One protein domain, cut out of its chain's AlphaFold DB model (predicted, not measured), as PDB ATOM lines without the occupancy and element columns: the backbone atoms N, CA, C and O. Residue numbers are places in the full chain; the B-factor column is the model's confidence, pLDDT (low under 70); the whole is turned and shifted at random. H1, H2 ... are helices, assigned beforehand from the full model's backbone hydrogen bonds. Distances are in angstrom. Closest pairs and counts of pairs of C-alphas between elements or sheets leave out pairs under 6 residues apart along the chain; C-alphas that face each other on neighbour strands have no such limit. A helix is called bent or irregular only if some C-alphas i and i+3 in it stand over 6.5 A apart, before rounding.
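AT A GLANCE: This is residues 169 to 271 of the 283 residues of an uncharacterized protein of Pseudonocardia broussonetiae (UniProt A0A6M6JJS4). What shape does the printed part have? Two helices, H3 and H4, cross in the middle of an elongated body; H1 and H2, crossed on each other, sit toward one end, and H5 packs on H3 and H4 toward the other. From the H5 end, residues 245 to 250 and 252 to 257 stick out as a loop. What is it built of, and how large is it? The 103 printed residues hold five named helices, in the order H1 H2 H3 H4 H5, and no named strand, and the class is all helix. It is compact, with a radius of gyration of the C-alphas of 13.6 A, and spans 46 by 27 by 26 A.

HOW THE PARTS SIT: What do the first helices touch? H1, residues 173 to 185, touches H2, residues 191 to 206, at a steep tilt of 49 degrees, opposite ways; their closest C-alphas, of Ala 175 and Asp 202, are 5.1 A apart. With residues 178 to 182 alone H1 only just touches H3, residues 214 to 223, with 3 pairs of C-alphas within 8 A, the closest those of Trp 182 and Pro 215 at 6.8 A. How does H4, residues 229 to 245, stand? It touches H3 at a steep tilt of 58 degrees, opposite ways, closest at the C-alphas of Ala 217 and Tyr 237, 4.6 A. With residues 229 to 234 alone it touches H2, closest at the C-alphas of Leu 197 and Val 230, 5.3 A. Where is H5, residues 257 to 269? It is about perpendicular to H4, at 79 degrees, and touches it, closest at the C-alphas of Ala 243 and Asp 259, 6.2 A. With residues 262 to 266 alone it touches H3, closest at the C-alphas of Ala 216 and Leu 265, 6.2 A; it is apart from H1 and H2. Are the helix backbones complete? Every O i to N i+4 pair is within hydrogen-bond range in H3 and H5, against 8 of 9 in H1, 10 of 12 in H2 and 11 of 13 in H4.

IN THESE COORDINATES: Where do the helices begin and end? H1 begins at C-alpha 173 (34.807, -6.201, 12.151) and is 18.8 A long; H5 is 18.7 A long and ends at C-alpha 269 (16.810, 5.950, 9.624). H2 is 23.1 A long, H3 14.1 A and H4 23.4 A. Is H4 straight? It has a kink of 29 degrees near residue 236 and is irregular, but only just: C-alphas 231 and 234 are 7.0 A apart.

THE WHOLE: How far does it reach, and is it cut? The two C-alphas farthest apart, of Thr 169 and Arg 252, are 46.8 A apart, and the printed part has no cut. Which link is long, and where is confidence low? The 11 residues from H4 to H5 make a long link. The pLDDT is under 70 at residues 169 to 171, 225 to 226, 248 to 257, 259 and 269 to 271.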
ATOM      1  N   THR A 169      38.925 -15.001  10.071       56.12
ATOM      2  CA  THR A 169      38.975 -15.414   8.650       56.12
ATOM      3  C   THR A 169      37.767 -14.967   7.819       56.12
ATOM      4  O   THR A 169      37.671 -15.320   6.645       56.12
ATOM      5  N   ALA A 170      36.818 -14.214   8.382       53.97
ATOM      6  CA  ALA A 170      35.550 -13.934   7.711       53.97
ATOM      7  C   ALA A 170      34.984 -12.554   8.079       53.97
ATOM      8  O   ALA A 170      34.464 -12.386   9.174       53.97
ATOM      9  N   ALA A 171      34.996 -11.638   7.105       62.88
ATOM     10  CA  ALA A 171      34.441 -10.280   7.148       62.88
ATOM     11  C   ALA A 171      35.155  -9.300   8.103       62.88
ATOM     12  O   ALA A 171      35.492  -9.637   9.236       62.88
ATOM     13  N   SER A 172      35.374  -8.054   7.665       83.00
ATOM     14  CA  SER A 172      35.883  -7.000   8.549       83.00
ATOM     15  C   SER A 172      34.977  -6.816   9.774       83.00
ATOM     16  O   SER A 172      33.751  -6.946   9.702       83.00
ATOM     17  N   GLY A 173      35.567  -6.449  10.918       86.75
ATOM     18  CA  GLY A 173      34.807  -6.201  12.151       86.75
ATOM     19  C   GLY A 173      33.710  -5.139  11.986       86.75
ATOM     20  O   GLY A 173      32.672  -5.214  12.641       86.75
ATOM     21  N   ALA A 174      33.892  -4.198  11.052       87.69
ATOM     22  CA  ALA A 174      32.883  -3.204  10.697       87.69
ATOM     23  C   ALA A 174      31.645  -3.836  10.033       87.69
ATOM     24  O   ALA A 174      30.520  -3.517  10.419       87.69
ATOM     25  N   ALA A 175      31.836  -4.754   9.079       92.06
ATOM     26  CA  ALA A 175      30.739  -5.463   8.424       92.06
ATOM     27  C   ALA A 175      29.946  -6.314   9.425       92.06
ATOM     28  O   ALA A 175      28.715  -6.272   9.449       92.06
ATOM     29  N   TYR A 176      30.652  -7.029  10.305       91.62
ATOM     30  CA  TYR A 176      30.012  -7.834  11.342       91.62
ATOM     31  C   TYR A 176      29.218  -6.976  12.334       91.62
ATOM     32  O   TYR A 176      28.103  -7.343  12.696       91.62
ATOM     33  N   GLY A 177      29.754  -5.820  12.743       92.38
ATOM     34  CA  GLY A 177      29.064  -4.880  13.630       92.38
ATOM     35  C   GLY A 177      27.755  -4.353  13.035       92.38
ATOM     36  O   GLY A 177      26.734  -4.334  13.721       92.38
ATOM     37  N   LEU A 178      27.755  -4.006  11.741       93.69
ATOM     38  CA  LEU A 178      26.547  -3.562  11.035       93.69
ATOM     39  C   LEU A 178      25.483  -4.662  10.974       93.69
ATOM     40  O   LEU A 178      24.320  -4.412  11.290       93.69
ATOM     41  N   VAL A 179      25.875  -5.888  10.612       94.06
ATOM     42  CA  VAL A 179      24.939  -7.021  10.549       94.06
ATOM     43  C   VAL A 179      24.448  -7.404  11.947       94.06
ATOM     44  O   VAL A 179      23.274  -7.711  12.104       94.06
ATOM     45  N   ALA A 180      25.298  -7.348  12.976       92.62
ATOM     46  CA  ALA A 180      24.907  -7.614  14.360       92.62
ATOM     47  C   ALA A 180      23.823  -6.640  14.847       92.62
ATOM     48  O   ALA A 180      22.757  -7.085  15.265       92.62
ATOM     49  N   ALA A 181      24.053  -5.331  14.699       93.50
ATOM     50  CA  ALA A 181      23.089  -4.292  15.074       93.50
ATOM     51  C   ALA A 181      21.786  -4.364  14.255       93.50
ATOM     52  O   ALA A 181      20.712  -3.955  14.703       93.50
ATOM     53  N   TRP A 182      21.861  -4.872  13.024       94.44
ATOM     54  CA  TRP A 182      20.684  -5.119  12.198       94.44
ATOM     55  C   TRP A 182      19.891  -6.359  12.650       94.44
ATOM     56  O   TRP A 182      18.665  -6.286  12.743       94.44
ATOM     57  N   VAL A 183      20.565  -7.463  12.995       93.19
ATOM     58  CA  VAL A 183      19.935  -8.696  13.508       93.19
ATOM     59  C   VAL A 183      19.250  -8.460  14.855       93.19
ATOM     60  O   VAL A 183      18.178  -9.008  15.085       93.19
ATOM     61  N   GLU A 184      19.807  -7.611  15.724       92.50
ATOM     62  CA  GLU A 184      19.156  -7.226  16.989       92.50
ATOM     63  C   GLU A 184      17.768  -6.599  16.776       92.50
ATOM     64  O   GLU A 184      16.870  -6.790  17.594       92.50
ATOM     65  N   ARG A 185      17.569  -5.890  15.657       91.88
ATOM     66  CA  ARG A 185      16.278  -5.289  15.279       91.88
ATOM     67  C   ARG A 185      15.360  -6.247  14.516       91.88
ATOM     68  O   ARG A 185      14.162  -5.993  14.442       91.88
ATOM     69  N   ASN A 186      15.904  -7.334  13.970       89.75
ATOM     70  CA  ASN A 186      15.199  -8.301  13.131       89.75
ATOM     71  C   ASN A 186      15.399  -9.736  13.664       89.75
ATOM     72  O   ASN A 186      16.136 -10.532  13.065       89.75
ATOM     73  N   PRO A 187      14.769 -10.091  14.802       84.38
ATOM     74  CA  PRO A 187      14.866 -11.436  15.359       84.38
ATOM     75  C   PRO A 187      14.232 -12.458  14.400       84.38
ATOM     76  O   PRO A 187      13.124 -12.258  13.911       84.38
ATOM     77  N   GLY A 188      14.933 -13.562  14.124       83.00
ATOM     78  CA  GLY A 188      14.466 -14.630  13.218       83.00
ATOM     79  C   GLY A 188      15.440 -14.980  12.090       83.00
ATOM     80  O   GLY A 188      15.288 -16.004  11.425       83.00
ATOM     81  N   VAL A 189      16.494 -14.184  11.898       83.50
ATOM     82  CA  VAL A 189      17.549 -14.491  10.928       83.50
ATOM     83  C   VAL A 189      18.439 -15.609  11.473       83.50
ATOM     84  O   VAL A 189      19.150 -15.432  12.459       83.50
ATOM     85  N   ALA A 190      18.413 -16.770  10.817       79.88
ATOM     86  CA  ALA A 190      19.236 -17.914  11.203       79.88
ATOM     87  C   ALA A 190      20.735 -17.557  11.259       79.88
ATOM     88  O   ALA A 190      21.258 -16.861  10.383       79.88
ATOM     89  N   ASN A 191      21.457 -18.113  12.240       78.69
ATOM     90  CA  ASN A 191      22.890 -17.859  12.455       78.69
ATOM     91  C   ASN A 191      23.754 -18.106  11.202       78.69
ATOM     92  O   ASN A 191      24.727 -17.388  10.972       78.69
ATOM     93  N   GLY A 192      23.375 -19.072  10.354       82.00
ATOM     94  CA  GLY A 192      24.052 -19.333   9.078       82.00
ATOM     95  C   GLY A 192      23.983 -18.152   8.101       82.00
ATOM     96  O   GLY A 192      24.975 -17.833   7.447       82.00
ATOM     97  N   HIS A 193      22.857 -17.436   8.060       87.38
ATOM     98  CA  HIS A 193      22.709 -16.248   7.220       87.38
ATOM     99  C   HIS A 193      23.507 -15.061   7.756       87.38
ATOM    100  O   HIS A 193      24.022 -14.288   6.958       87.38
ATOM    101  N   ARG A 194      23.694 -14.934   9.077       90.31
ATOM    102  CA  ARG A 194      24.467 -13.830   9.674       90.31
ATOM    103  C   ARG A 194      25.907 -13.780   9.155       90.31
ATOM    104  O   ARG A 194      26.400 -12.706   8.809       90.31
ATOM    105  N   ARG A 195      26.576 -14.935   9.065       89.25
ATOM    106  CA  ARG A 195      27.957 -15.018   8.560       89.25
ATOM    107  C   ARG A 195      28.036 -14.670   7.075       89.25
ATOM    108  O   ARG A 195      28.899 -13.898   6.674       89.25
ATOM    109  N   GLU A 196      27.132 -15.218   6.270       91.81
ATOM    110  CA  GLU A 196      27.104 -14.969   4.825       91.81
ATOM    111  C   GLU A 196      26.707 -13.522   4.490       91.81
ATOM    112  O   GLU A 196      27.322 -12.905   3.624       91.81
ATOM    113  N   LEU A 197      25.769 -12.932   5.239       93.38
ATOM    114  CA  LEU A 197      25.441 -11.508   5.145       93.38
ATOM    115  C   LEU A 197      26.645 -10.638   5.510       93.38
ATOM    116  O   LEU A 197      26.929  -9.684   4.799       93.38
ATOM    117  N   SER A 198      27.391 -10.992   6.561       94.12
ATOM    118  CA  SER A 198      28.594 -10.241   6.952       94.12
ATOM    119  C   SER A 198      29.645 -10.247   5.842       94.12
ATOM    120  O   SER A 198      30.214  -9.202   5.548       94.12
ATOM    121  N   LYS A 199      29.859 -11.384   5.164       94.00
ATOM    122  CA  LYS A 199      30.754 -11.462   3.994       94.00
ATOM    123  C   LYS A 199      30.261 -10.606   2.827       94.00
ATOM    124  O   LYS A 199      31.062  -9.936   2.185       94.00
ATOM    125  N   ALA A 200      28.959 -10.626   2.543       94.69
ATOM    126  CA  ALA A 200      28.382  -9.833   1.461       94.69
ATOM    127  C   ALA A 200      28.479  -8.324   1.746       94.69
ATOM    128  O   ALA A 200      28.850  -7.554   0.863       94.69
ATOM    129  N   VAL A 201      28.216  -7.910   2.988       95.75
ATOM    130  CA  VAL A 201      28.402  -6.527   3.453       95.75
ATOM    131  C   VAL A 201      29.871  -6.115   3.365       95.75
ATOM    132  O   VAL A 201      30.163  -5.018   2.901       95.75
ATOM    133  N   ASP A 202      30.798  -6.987   3.758       95.44
ATOM    134  CA  ASP A 202      32.233  -6.713   3.667       95.44
ATOM    135  C   ASP A 202      32.691  -6.497   2.222       95.44
ATOM    136  O   ASP A 202      33.430  -5.560   1.931       95.44
ATOM    137  N   LEU A 203      32.179  -7.312   1.296       94.75
ATOM    138  CA  LEU A 203      32.451  -7.169  -0.130       94.75
ATOM    139  C   LEU A 203      31.889  -5.856  -0.697       94.75
ATOM    140  O   LEU A 203      32.580  -5.189  -1.463       94.75
ATOM    141  N   LEU A 204      30.684  -5.446  -0.288       95.25
ATOM    142  CA  LEU A 204      30.122  -4.142  -0.665       95.25
ATOM    143  C   LEU A 204      30.978  -2.989  -0.123       95.25
ATOM    144  O   LEU A 204      31.306  -2.060  -0.860       95.25
ATOM    145  N   LEU A 205      31.399  -3.061   1.141       95.31
ATOM    146  CA  LEU A 205      32.281  -2.056   1.742       95.31
ATOM    147  C   LEU A 205      33.632  -1.977   1.026       95.31
ATOM    148  O   LEU A 205      34.122  -0.878   0.773       95.31
ATOM    149  N   ALA A 206      34.209  -3.119   0.652       93.56
ATOM    150  CA  ALA A 206      35.444  -3.179  -0.128       93.56
ATOM    151  C   ALA A 206      35.289  -2.560  -1.531       93.56
ATOM    152  O   ALA A 206      36.251  -2.025  -2.075       93.56
ATOM    153  N   GLN A 207      34.079  -2.582  -2.097       95.06
ATOM    154  CA  GLN A 207      33.736  -1.920  -3.361       95.06
ATOM    155  C   GLN A 207      33.447  -0.416  -3.211       95.06
ATOM    156  O   GLN A 207      33.109   0.241  -4.195       95.06
ATOM    157  N   GLY A 208      33.583   0.147  -2.006       95.94
ATOM    158  CA  GLY A 208      33.314   1.560  -1.742       95.94
ATOM    159  C   GLY A 208      31.834   1.874  -1.533       95.94
ATOM    160  O   GLY A 208      31.424   3.017  -1.725       95.94
ATOM    161  N   ALA A 209      31.022   0.882  -1.150       95.75
ATOM    162  CA  ALA A 209      29.646   1.129  -0.749       95.75
ATOM    163  C   ALA A 209      29.580   2.094   0.445       95.75
ATOM    164  O   ALA A 209      30.348   1.986   1.406       95.75
ATOM    165  N   ASP A 210      28.621   3.015   0.401       95.88
ATOM    166  CA  ASP A 210      28.362   3.937   1.494       95.88
ATOM    167  C   ASP A 210      27.717   3.185   2.663       95.88
ATOM    168  O   ASP A 210      26.673   2.538   2.527       95.88
ATOM    169  N   ARG A 211      28.345   3.300   3.835       94.62
ATOM    170  CA  ARG A 211      27.900   2.678   5.086       94.62
ATOM    171  C   ARG A 211      26.491   3.110   5.481       94.62
ATOM    172  O   ARG A 211      25.792   2.309   6.098       94.62
ATOM    173  N   ALA A 212      26.072   4.323   5.120       94.25
ATOM    174  CA  ALA A 212      24.746   4.840   5.452       94.25
ATOM    175  C   ALA A 212      23.611   4.060   4.761       94.25
ATOM    176  O   ALA A 212      22.539   3.890   5.335       94.25
ATOM    177  N   HIS A 213      23.857   3.516   3.565       95.38
ATOM    178  CA  HIS A 213      22.841   2.810   2.776       95.38
ATOM    179  C   HIS A 213      22.705   1.319   3.127       95.38
ATOM    180  O   HIS A 213      21.695   0.692   2.805       95.38
ATOM    181  N   ILE A 214      23.699   0.732   3.801       95.31
ATOM    182  CA  ILE A 214      23.740  -0.710   4.090       95.31
ATOM    183  C   ILE A 214      22.578  -1.182   4.981       95.31
ATOM    184  O   ILE A 214      21.993  -2.215   4.656       95.31
ATOM    185  N   PRO A 215      22.182  -0.475   6.061       94.81
ATOM    186  CA  PRO A 215      21.036  -0.887   6.869       94.81
ATOM    187  C   PRO A 215      19.732  -0.959   6.066       94.81
ATOM    188  O   PRO A 215      19.033  -1.964   6.142       94.81
ATOM    189  N   ALA A 216      19.450   0.052   5.237       94.25
ATOM    190  CA  ALA A 216      18.260   0.067   4.385       94.25
ATOM    191  C   ALA A 216      18.305  -1.039   3.314       94.25
ATOM    192  O   ALA A 216      17.281  -1.645   3.007       94.25
ATOM    193  N   ALA A 217      19.492  -1.352   2.785       95.38
ATOM    194  CA  ALA A 217      19.680  -2.460   1.850       95.38
ATOM    195  C   ALA A 217      19.447  -3.827   2.513       95.38
ATOM    196  O   ALA A 217      18.855  -4.711   1.896       95.38
ATOM    197  N   LEU A 218      19.879  -4.004   3.767       95.06
ATOM    198  CA  LEU A 218      19.612  -5.211   4.555       95.06
ATOM    199  C   LEU A 218      18.113  -5.370   4.840       95.06
ATOM    200  O   LEU A 218      17.576  -6.460   4.645       95.06
ATOM    201  N   ASP A 219      17.431  -4.287   5.226       93.19
ATOM    202  CA  ASP A 219      15.977  -4.278   5.420       93.19
ATOM    203  C   ASP A 219      15.241  -4.619   4.113       93.19
ATOM    204  O   ASP A 219      14.371  -5.491   4.099       93.19
ATOM    205  N   GLY A 220      15.645  -4.009   2.993       90.75
ATOM    206  CA  GLY A 220      15.107  -4.306   1.665       90.75
ATOM    207  C   GLY A 220      15.326  -5.763   1.257       90.75
ATOM    208  O   GLY A 220      14.389  -6.431   0.827       90.75
ATOM    209  N   ALA A 221      16.534  -6.297   1.454       92.50
ATOM    210  CA  ALA A 221      16.860  -7.691   1.159       92.50
ATOM    211  C   ALA A 221      16.076  -8.680   2.037       92.50
ATOM    212  O   ALA A 221      15.694  -9.747   1.555       92.50
ATOM    213  N   HIS A 222      15.806  -8.336   3.296       90.62
ATOM    214  CA  HIS A 222      15.019  -9.160   4.213       90.62
ATOM    215  C   HIS A 222      13.515  -9.115   3.921       90.62
ATOM    216  O   HIS A 222      12.854 -10.150   3.953       90.62
ATOM    217  N   ALA A 223      12.976  -7.935   3.600       87.75
ATOM    218  CA  ALA A 223      11.577  -7.760   3.210       87.75
ATOM    219  C   ALA A 223      11.275  -8.366   1.833       87.75
ATOM    220  O   ALA A 223      10.133  -8.705   1.513       87.75
ATOM    221  N   SER A 224      12.300  -8.494   0.994       79.88
ATOM    222  CA  SER A 224      12.171  -9.111  -0.308       79.88
ATOM    223  C   SER A 224      11.764 -10.586  -0.148       79.88
ATOM    224  O   SER A 224      12.356 -11.336   0.621       79.88
ATOM    225  N   HIS A 225      10.765 -11.040  -0.910       66.88
ATOM    226  CA  HIS A 225      10.250 -12.423  -0.909       66.88
ATOM    227  C   HIS A 225      11.273 -13.476  -1.397       66.88
ATOM    228  O   HIS A 225      10.928 -14.619  -1.718       66.88
ATOM    229  N   TRP A 226      12.541 -13.093  -1.518       65.50
ATOM    230  CA  TRP A 226      13.604 -13.949  -1.987       65.50
ATOM    231  C   TRP A 226      13.942 -14.954  -0.898       65.50
ATOM    232  O   TRP A 226      14.186 -14.616   0.255       65.50
ATOM    233  N   ARG A 227      14.047 -16.223  -1.295       70.12
ATOM    234  CA  ARG A 227      14.417 -17.325  -0.393       70.12
ATOM    235  C   ARG A 227      15.791 -17.154   0.272       70.12
ATOM    236  O   ARG A 227      16.139 -17.972   1.116       70.12
ATOM    237  N   ASN A 228      16.601 -16.178  -0.148       86.44
ATOM    238  CA  ASN A 228      17.932 -15.956   0.398       86.44
ATOM    239  C   ASN A 228      18.303 -14.453   0.404       86.44
ATOM    240  O   ASN A 228      18.609 -13.913  -0.665       86.44
ATOM    241  N   PRO A 229      18.355 -13.803   1.582       86.75
ATOM    242  CA  PRO A 229      18.662 -12.376   1.698       86.75
ATOM    243  C   PRO A 229      20.095 -12.035   1.260       86.75
ATOM    244  O   PRO A 229      20.349 -10.938   0.774       86.75
ATOM    245  N   VAL A 230      21.033 -12.988   1.331       90.62
ATOM    246  CA  VAL A 230      22.437 -12.784   0.923       90.62
ATOM    247  C   VAL A 230      22.539 -12.483  -0.571       90.62
ATOM    248  O   VAL A 230      23.310 -11.623  -0.984       90.62
ATOM    249  N   LYS A 231      21.743 -13.175  -1.395       90.38
ATOM    250  CA  LYS A 231      21.742 -12.975  -2.853       90.38
ATOM    251  C   LYS A 231      20.998 -11.713  -3.276       90.38
ATOM    252  O   LYS A 231      21.304 -11.169  -4.330       90.38
ATOM    253  N   ALA A 232      20.025 -11.277  -2.479       92.06
ATOM    254  CA  ALA A 232      19.245 -10.076  -2.749       92.06
ATOM    255  C   ALA A 232      19.995  -8.790  -2.368       92.06
ATOM    256  O   ALA A 232      19.720  -7.740  -2.943       92.06
ATOM    257  N   LEU A 233      20.965  -8.873  -1.448       94.12
ATOM    258  CA  LEU A 233      21.660  -7.712  -0.891       94.12
ATOM    259  C   LEU A 233      22.296  -6.774  -1.940       94.12
ATOM    260  O   LEU A 233      22.082  -5.570  -1.820       94.12
ATOM    261  N   PRO A 234      23.015  -7.252  -2.978       94.62
ATOM    262  CA  PRO A 234      23.607  -6.350  -3.969       94.62
ATOM    263  C   PRO A 234      22.557  -5.564  -4.763       94.62
ATOM    264  O   PRO A 234      22.734  -4.375  -5.005       94.62
ATOM    265  N   MET A 235      21.442  -6.205  -5.133       93.00
ATOM    266  CA  MET A 235      20.350  -5.518  -5.833       93.00
ATOM    267  C   MET A 235      19.643  -4.524  -4.915       93.00
ATOM    268  O   MET A 235      19.440  -3.382  -5.306       93.00
ATOM    269  N   ALA A 236      19.334  -4.930  -3.679       93.62
ATOM    270  CA  ALA A 236      18.701  -4.053  -2.700       93.62
ATOM    271  C   ALA A 236      19.564  -2.815  -2.410       93.62
ATOM    272  O   ALA A 236      19.039  -1.714  -2.274       93.62
ATOM    273  N   TYR A 237      20.889  -2.972  -2.366       96.00
ATOM    274  CA  TYR A 237      21.815  -1.853  -2.217       96.00
ATOM    275  C   TYR A 237      21.771  -0.894  -3.414       96.00
ATOM    276  O   TYR A 237      21.710   0.320  -3.226       96.00
ATOM    277  N   GLU A 238      21.760  -1.416  -4.643       94.31
ATOM    278  CA  GLU A 238      21.621  -0.586  -5.845       94.31
ATOM    279  C   GLU A 238      20.281   0.151  -5.900       94.31
ATOM    280  O   GLU A 238      20.242   1.314  -6.301       94.31
ATOM    281  N   ASP A 239      19.195  -0.478  -5.451       92.31
ATOM    282  CA  ASP A 239      17.882   0.164  -5.375       92.31
ATOM    283  C   ASP A 239      17.873   1.292  -4.329       92.31
ATOM    284  O   ASP A 239      17.412   2.393  -4.624       92.31
ATOM    285  N   VAL A 240      18.487   1.087  -3.156       94.44
ATOM    286  CA  VAL A 240      18.694   2.147  -2.147       94.44
ATOM    287  C   VAL A 240      19.525   3.295  -2.710       94.44
ATOM    288  O   VAL A 240      19.144   4.460  -2.581       94.44
ATOM    289  N   ARG A 241      20.630   2.981  -3.389       94.94
ATOM    290  CA  ARG A 241      21.507   3.979  -4.011       94.94
ATOM    291  C   ARG A 241      20.772   4.778  -5.089       94.94
ATOM    292  O   ARG A 241      20.908   5.999  -5.154       94.94
ATOM    293  N   ARG A 242      19.970   4.105  -5.920       92.19
ATOM    294  CA  ARG A 242      19.137   4.739  -6.949       92.19
ATOM    295  C   ARG A 242      18.065   5.627  -6.321       92.19
ATOM    296  O   ARG A 242      17.879   6.752  -6.780       92.19
ATOM    297  N   ALA A 243      17.395   5.154  -5.272       90.06
ATOM    298  CA  ALA A 243      16.362   5.904  -4.564       90.06
ATOM    299  C   ALA A 243      16.920   7.166  -3.887       90.06
ATOM    300  O   ALA A 243      16.260   8.205  -3.923       90.06
ATOM    301  N   ALA A 244      18.135   7.092  -3.330       90.56
ATOM    302  CA  ALA A 244      18.842   8.226  -2.734       90.56
ATOM    303  C   ALA A 244      19.314   9.256  -3.779       90.56
ATOM    304  O   ALA A 244      19.284  10.456  -3.523       90.56
ATOM    305  N   ALA A 245      19.715   8.803  -4.974       90.19
ATOM    306  CA  ALA A 245      20.130   9.684  -6.069       90.19
ATOM    307  C   ALA A 245      18.954  10.323  -6.835       90.19
ATOM    308  O   ALA A 245      19.151  11.291  -7.573       90.19
ATOM    309  N   ALA A 246      17.737   9.782  -6.707       85.81
ATOM    310  CA  ALA A 246      16.572  10.278  -7.430       85.81
ATOM    311  C   ALA A 246      16.145  11.666  -6.903       85.81
ATOM    312  O   ALA A 246      15.872  11.808  -5.708       85.81
ATOM    313  N   PRO A 247      16.028  12.692  -7.771       78.88
ATOM    314  CA  PRO A 247      15.600  14.018  -7.349       78.88
ATOM    315  C   PRO A 247      14.181  13.952  -6.780       78.88
ATOM    316  O   PRO A 247      13.275  13.369  -7.375       78.88
ATOM    317  N   THR A 248      13.965  14.597  -5.634       69.69
ATOM    318  CA  THR A 248      12.703  14.580  -4.874       69.69
ATOM    319  C   THR A 248      11.488  15.031  -5.705       69.69
ATOM    320  O   THR A 248      10.352  14.682  -5.394       69.69
ATOM    321  N   SER A 249      11.712  15.758  -6.806       59.66
ATOM    322  CA  SER A 249      10.680  16.212  -7.744       59.66
ATOM    323  C   SER A 249      10.180  15.141  -8.726       59.66
ATOM    324  O   SER A 249       9.151  15.351  -9.367       59.66
ATOM    325  N   SER A 250      10.829  13.973  -8.837       56.47
ATOM    326  CA  SER A 250      10.408  12.890  -9.745       56.47
ATOM    327  C   SER A 250       9.393  11.915  -9.133       56.47
ATOM    328  O   SER A 250       9.154  10.843  -9.696       56.47
ATOM    329  N   ALA A 251       8.755  12.280  -8.013       53.22
ATOM    330  CA  ALA A 251       7.763  11.477  -7.283       53.22
ATOM    331  C   ALA A 251       6.539  11.036  -8.118       53.22
ATOM    332  O   ALA A 251       5.704  10.274  -7.642       53.22
ATOM    333  N   ARG A 252       6.420  11.482  -9.375       49.88
ATOM    334  CA  ARG A 252       5.324  11.119 -10.280       49.88
ATOM    335  C   ARG A 252       5.660  10.005 -11.284       49.88
ATOM    336  O   ARG A 252       4.738   9.518 -11.931       49.88
ATOM    337  N   ALA A 253       6.926   9.595 -11.429       46.47
ATOM    338  CA  ALA A 253       7.348   8.717 -12.531       46.47
ATOM    339  C   ALA A 253       7.613   7.242 -12.164       46.47
ATOM    340  O   ALA A 253       7.639   6.410 -13.065       46.47
ATOM    341  N   ALA A 254       7.757   6.877 -10.887       46.38
ATOM    342  CA  ALA A 254       8.023   5.491 -10.497       46.38
ATOM    343  C   ALA A 254       6.946   4.982  -9.533       46.38
ATOM    344  O   ALA A 254       7.039   5.172  -8.330       46.38
ATOM    345  N   ARG A 255       5.922   4.303 -10.065       53.00
ATOM    346  CA  ARG A 255       4.978   3.482  -9.278       53.00
ATOM    347  C   ARG A 255       5.608   2.137  -8.877       53.00
ATOM    348  O   ARG A 255       4.947   1.105  -8.952       53.00
ATOM    349  N   ASN A 256       6.892   2.119  -8.529       62.91
ATOM    350  CA  ASN A 256       7.534   0.911  -8.027       62.91
ATOM    351  C   ASN A 256       7.409   0.914  -6.508       62.91
ATOM    352  O   ASN A 256       8.132   1.622  -5.816       62.91
ATOM    353  N   THR A 257       6.500   0.085  -5.998       66.75
ATOM    354  CA  THR A 257       6.214  -0.103  -4.567       66.75
ATOM    355  C   THR A 257       7.472  -0.382  -3.737       66.75
ATOM    356  O   THR A 257       7.534  -0.041  -2.560       66.75
ATOM    357  N   THR A 258       8.494  -0.983  -4.350       70.06
ATOM    358  CA  THR A 258       9.797  -1.237  -3.727       70.06
ATOM    359  C   THR A 258      10.570   0.052  -3.431       70.06
ATOM    360  O   THR A 258      11.106   0.185  -2.333       70.06
ATOM    361  N   ASP A 259      10.585   1.017  -4.355       66.31
ATOM    362  CA  ASP A 259      11.326   2.276  -4.188       66.31
ATOM    363  C   ASP A 259      10.689   3.153  -3.100       66.31
ATOM    364  O   ASP A 259      11.396   3.765  -2.299       66.31
ATOM    365  N   ASP A 260       9.355   3.166  -3.016       71.94
ATOM    366  CA  ASP A 260       8.626   3.902  -1.977       71.94
ATOM    367  C   ASP A 260       8.878   3.317  -0.578       71.94
ATOM    368  O   ASP A 260       9.126   4.065   0.372       71.94
ATOM    369  N   ASN A 261       8.899   1.984  -0.452       74.88
ATOM    370  CA  ASN A 261       9.240   1.311   0.804       74.88
ATOM    371  C   ASN A 261      10.686   1.605   1.229       74.88
ATOM    372  O   ASN A 261      10.940   1.900   2.397       74.88
ATOM    373  N   ILE A 262      11.632   1.581   0.285       75.00
ATOM    374  CA  ILE A 262      13.037   1.909   0.555       75.00
ATOM    375  C   ILE A 262      13.186   3.373   0.989       75.00
ATOM    376  O   ILE A 262      13.884   3.662   1.963       75.00
ATOM    377  N   ARG A 263      12.493   4.306   0.329       74.31
ATOM    378  CA  ARG A 263      12.520   5.727   0.701       74.31
ATOM    379  C   ARG A 263      11.926   5.963   2.094       74.31
ATOM    380  O   ARG A 263      12.478   6.753   2.859       74.31
ATOM    381  N   ALA A 264      10.854   5.257   2.454       75.56
ATOM    382  CA  ALA A 264      10.281   5.308   3.800       75.56
ATOM    383  C   ALA A 264      11.253   4.779   4.876       75.56
ATOM    384  O   ALA A 264      11.333   5.351   5.969       75.56
ATOM    385  N   LEU A 265      12.026   3.732   4.565       75.31
ATOM    386  CA  LEU A 265      13.061   3.195   5.455       75.31
ATOM    387  C   LEU A 265      14.221   4.182   5.642       75.31
ATOM    388  O   LEU A 265      14.612   4.441   6.781       75.31
ATOM    389  N   LEU A 266      14.712   4.799   4.561       75.50
ATOM    390  CA  LEU A 266      15.752   5.833   4.633       75.50
ATOM    391  C   LEU A 266      15.303   7.022   5.496       75.50
ATOM    392  O   LEU A 266      15.993   7.377   6.451       75.50
ATOM    393  N   ALA A 267      14.096   7.548   5.263       79.50
ATOM    394  CA  ALA A 267      13.528   8.647   6.051       79.50
ATOM    395  C   ALA A 267      13.309   8.291   7.536       79.50
ATOM    396  O   ALA A 267      13.302   9.168   8.403       79.50
ATOM    397  N   SER A 268      13.119   7.006   7.849       72.50
ATOM    398  CA  SER A 268      13.012   6.519   9.229       72.50
ATOM    399  C   SER A 268      14.382   6.378   9.901       72.50
ATOM    400  O   SER A 268      14.483   6.580  11.110       72.50
ATOM    401  N   SER A 269      15.432   6.077   9.130       66.62
ATOM    402  CA  SER A 269      16.810   5.950   9.624       66.62
ATOM    403  C   SER A 269      17.479   7.293   9.935       66.62
ATOM    404  O   SER A 269      18.333   7.361  10.815       66.62
ATOM    405  N   GLU A 270      17.050   8.370   9.270       62.81
ATOM    406  CA  GLU A 270      17.597   9.721   9.451       62.81
ATOM    407  C   GLU A 270      17.012  10.477  10.649       62.81
ATOM    408  O   GLU A 270      17.478  11.571  10.958       62.81
ATOM    409  N   ARG A 271      16.008   9.936  11.356       55.84
ATOM    410  CA  ARG A 271      15.469  10.606  12.547       55.84
ATOM    411  C   ARG A 271      16.484  10.510  13.692       55.84
ATOM    412  O   ARG A 271      16.664   9.418  14.237       55.84
TER     413      ARG A 271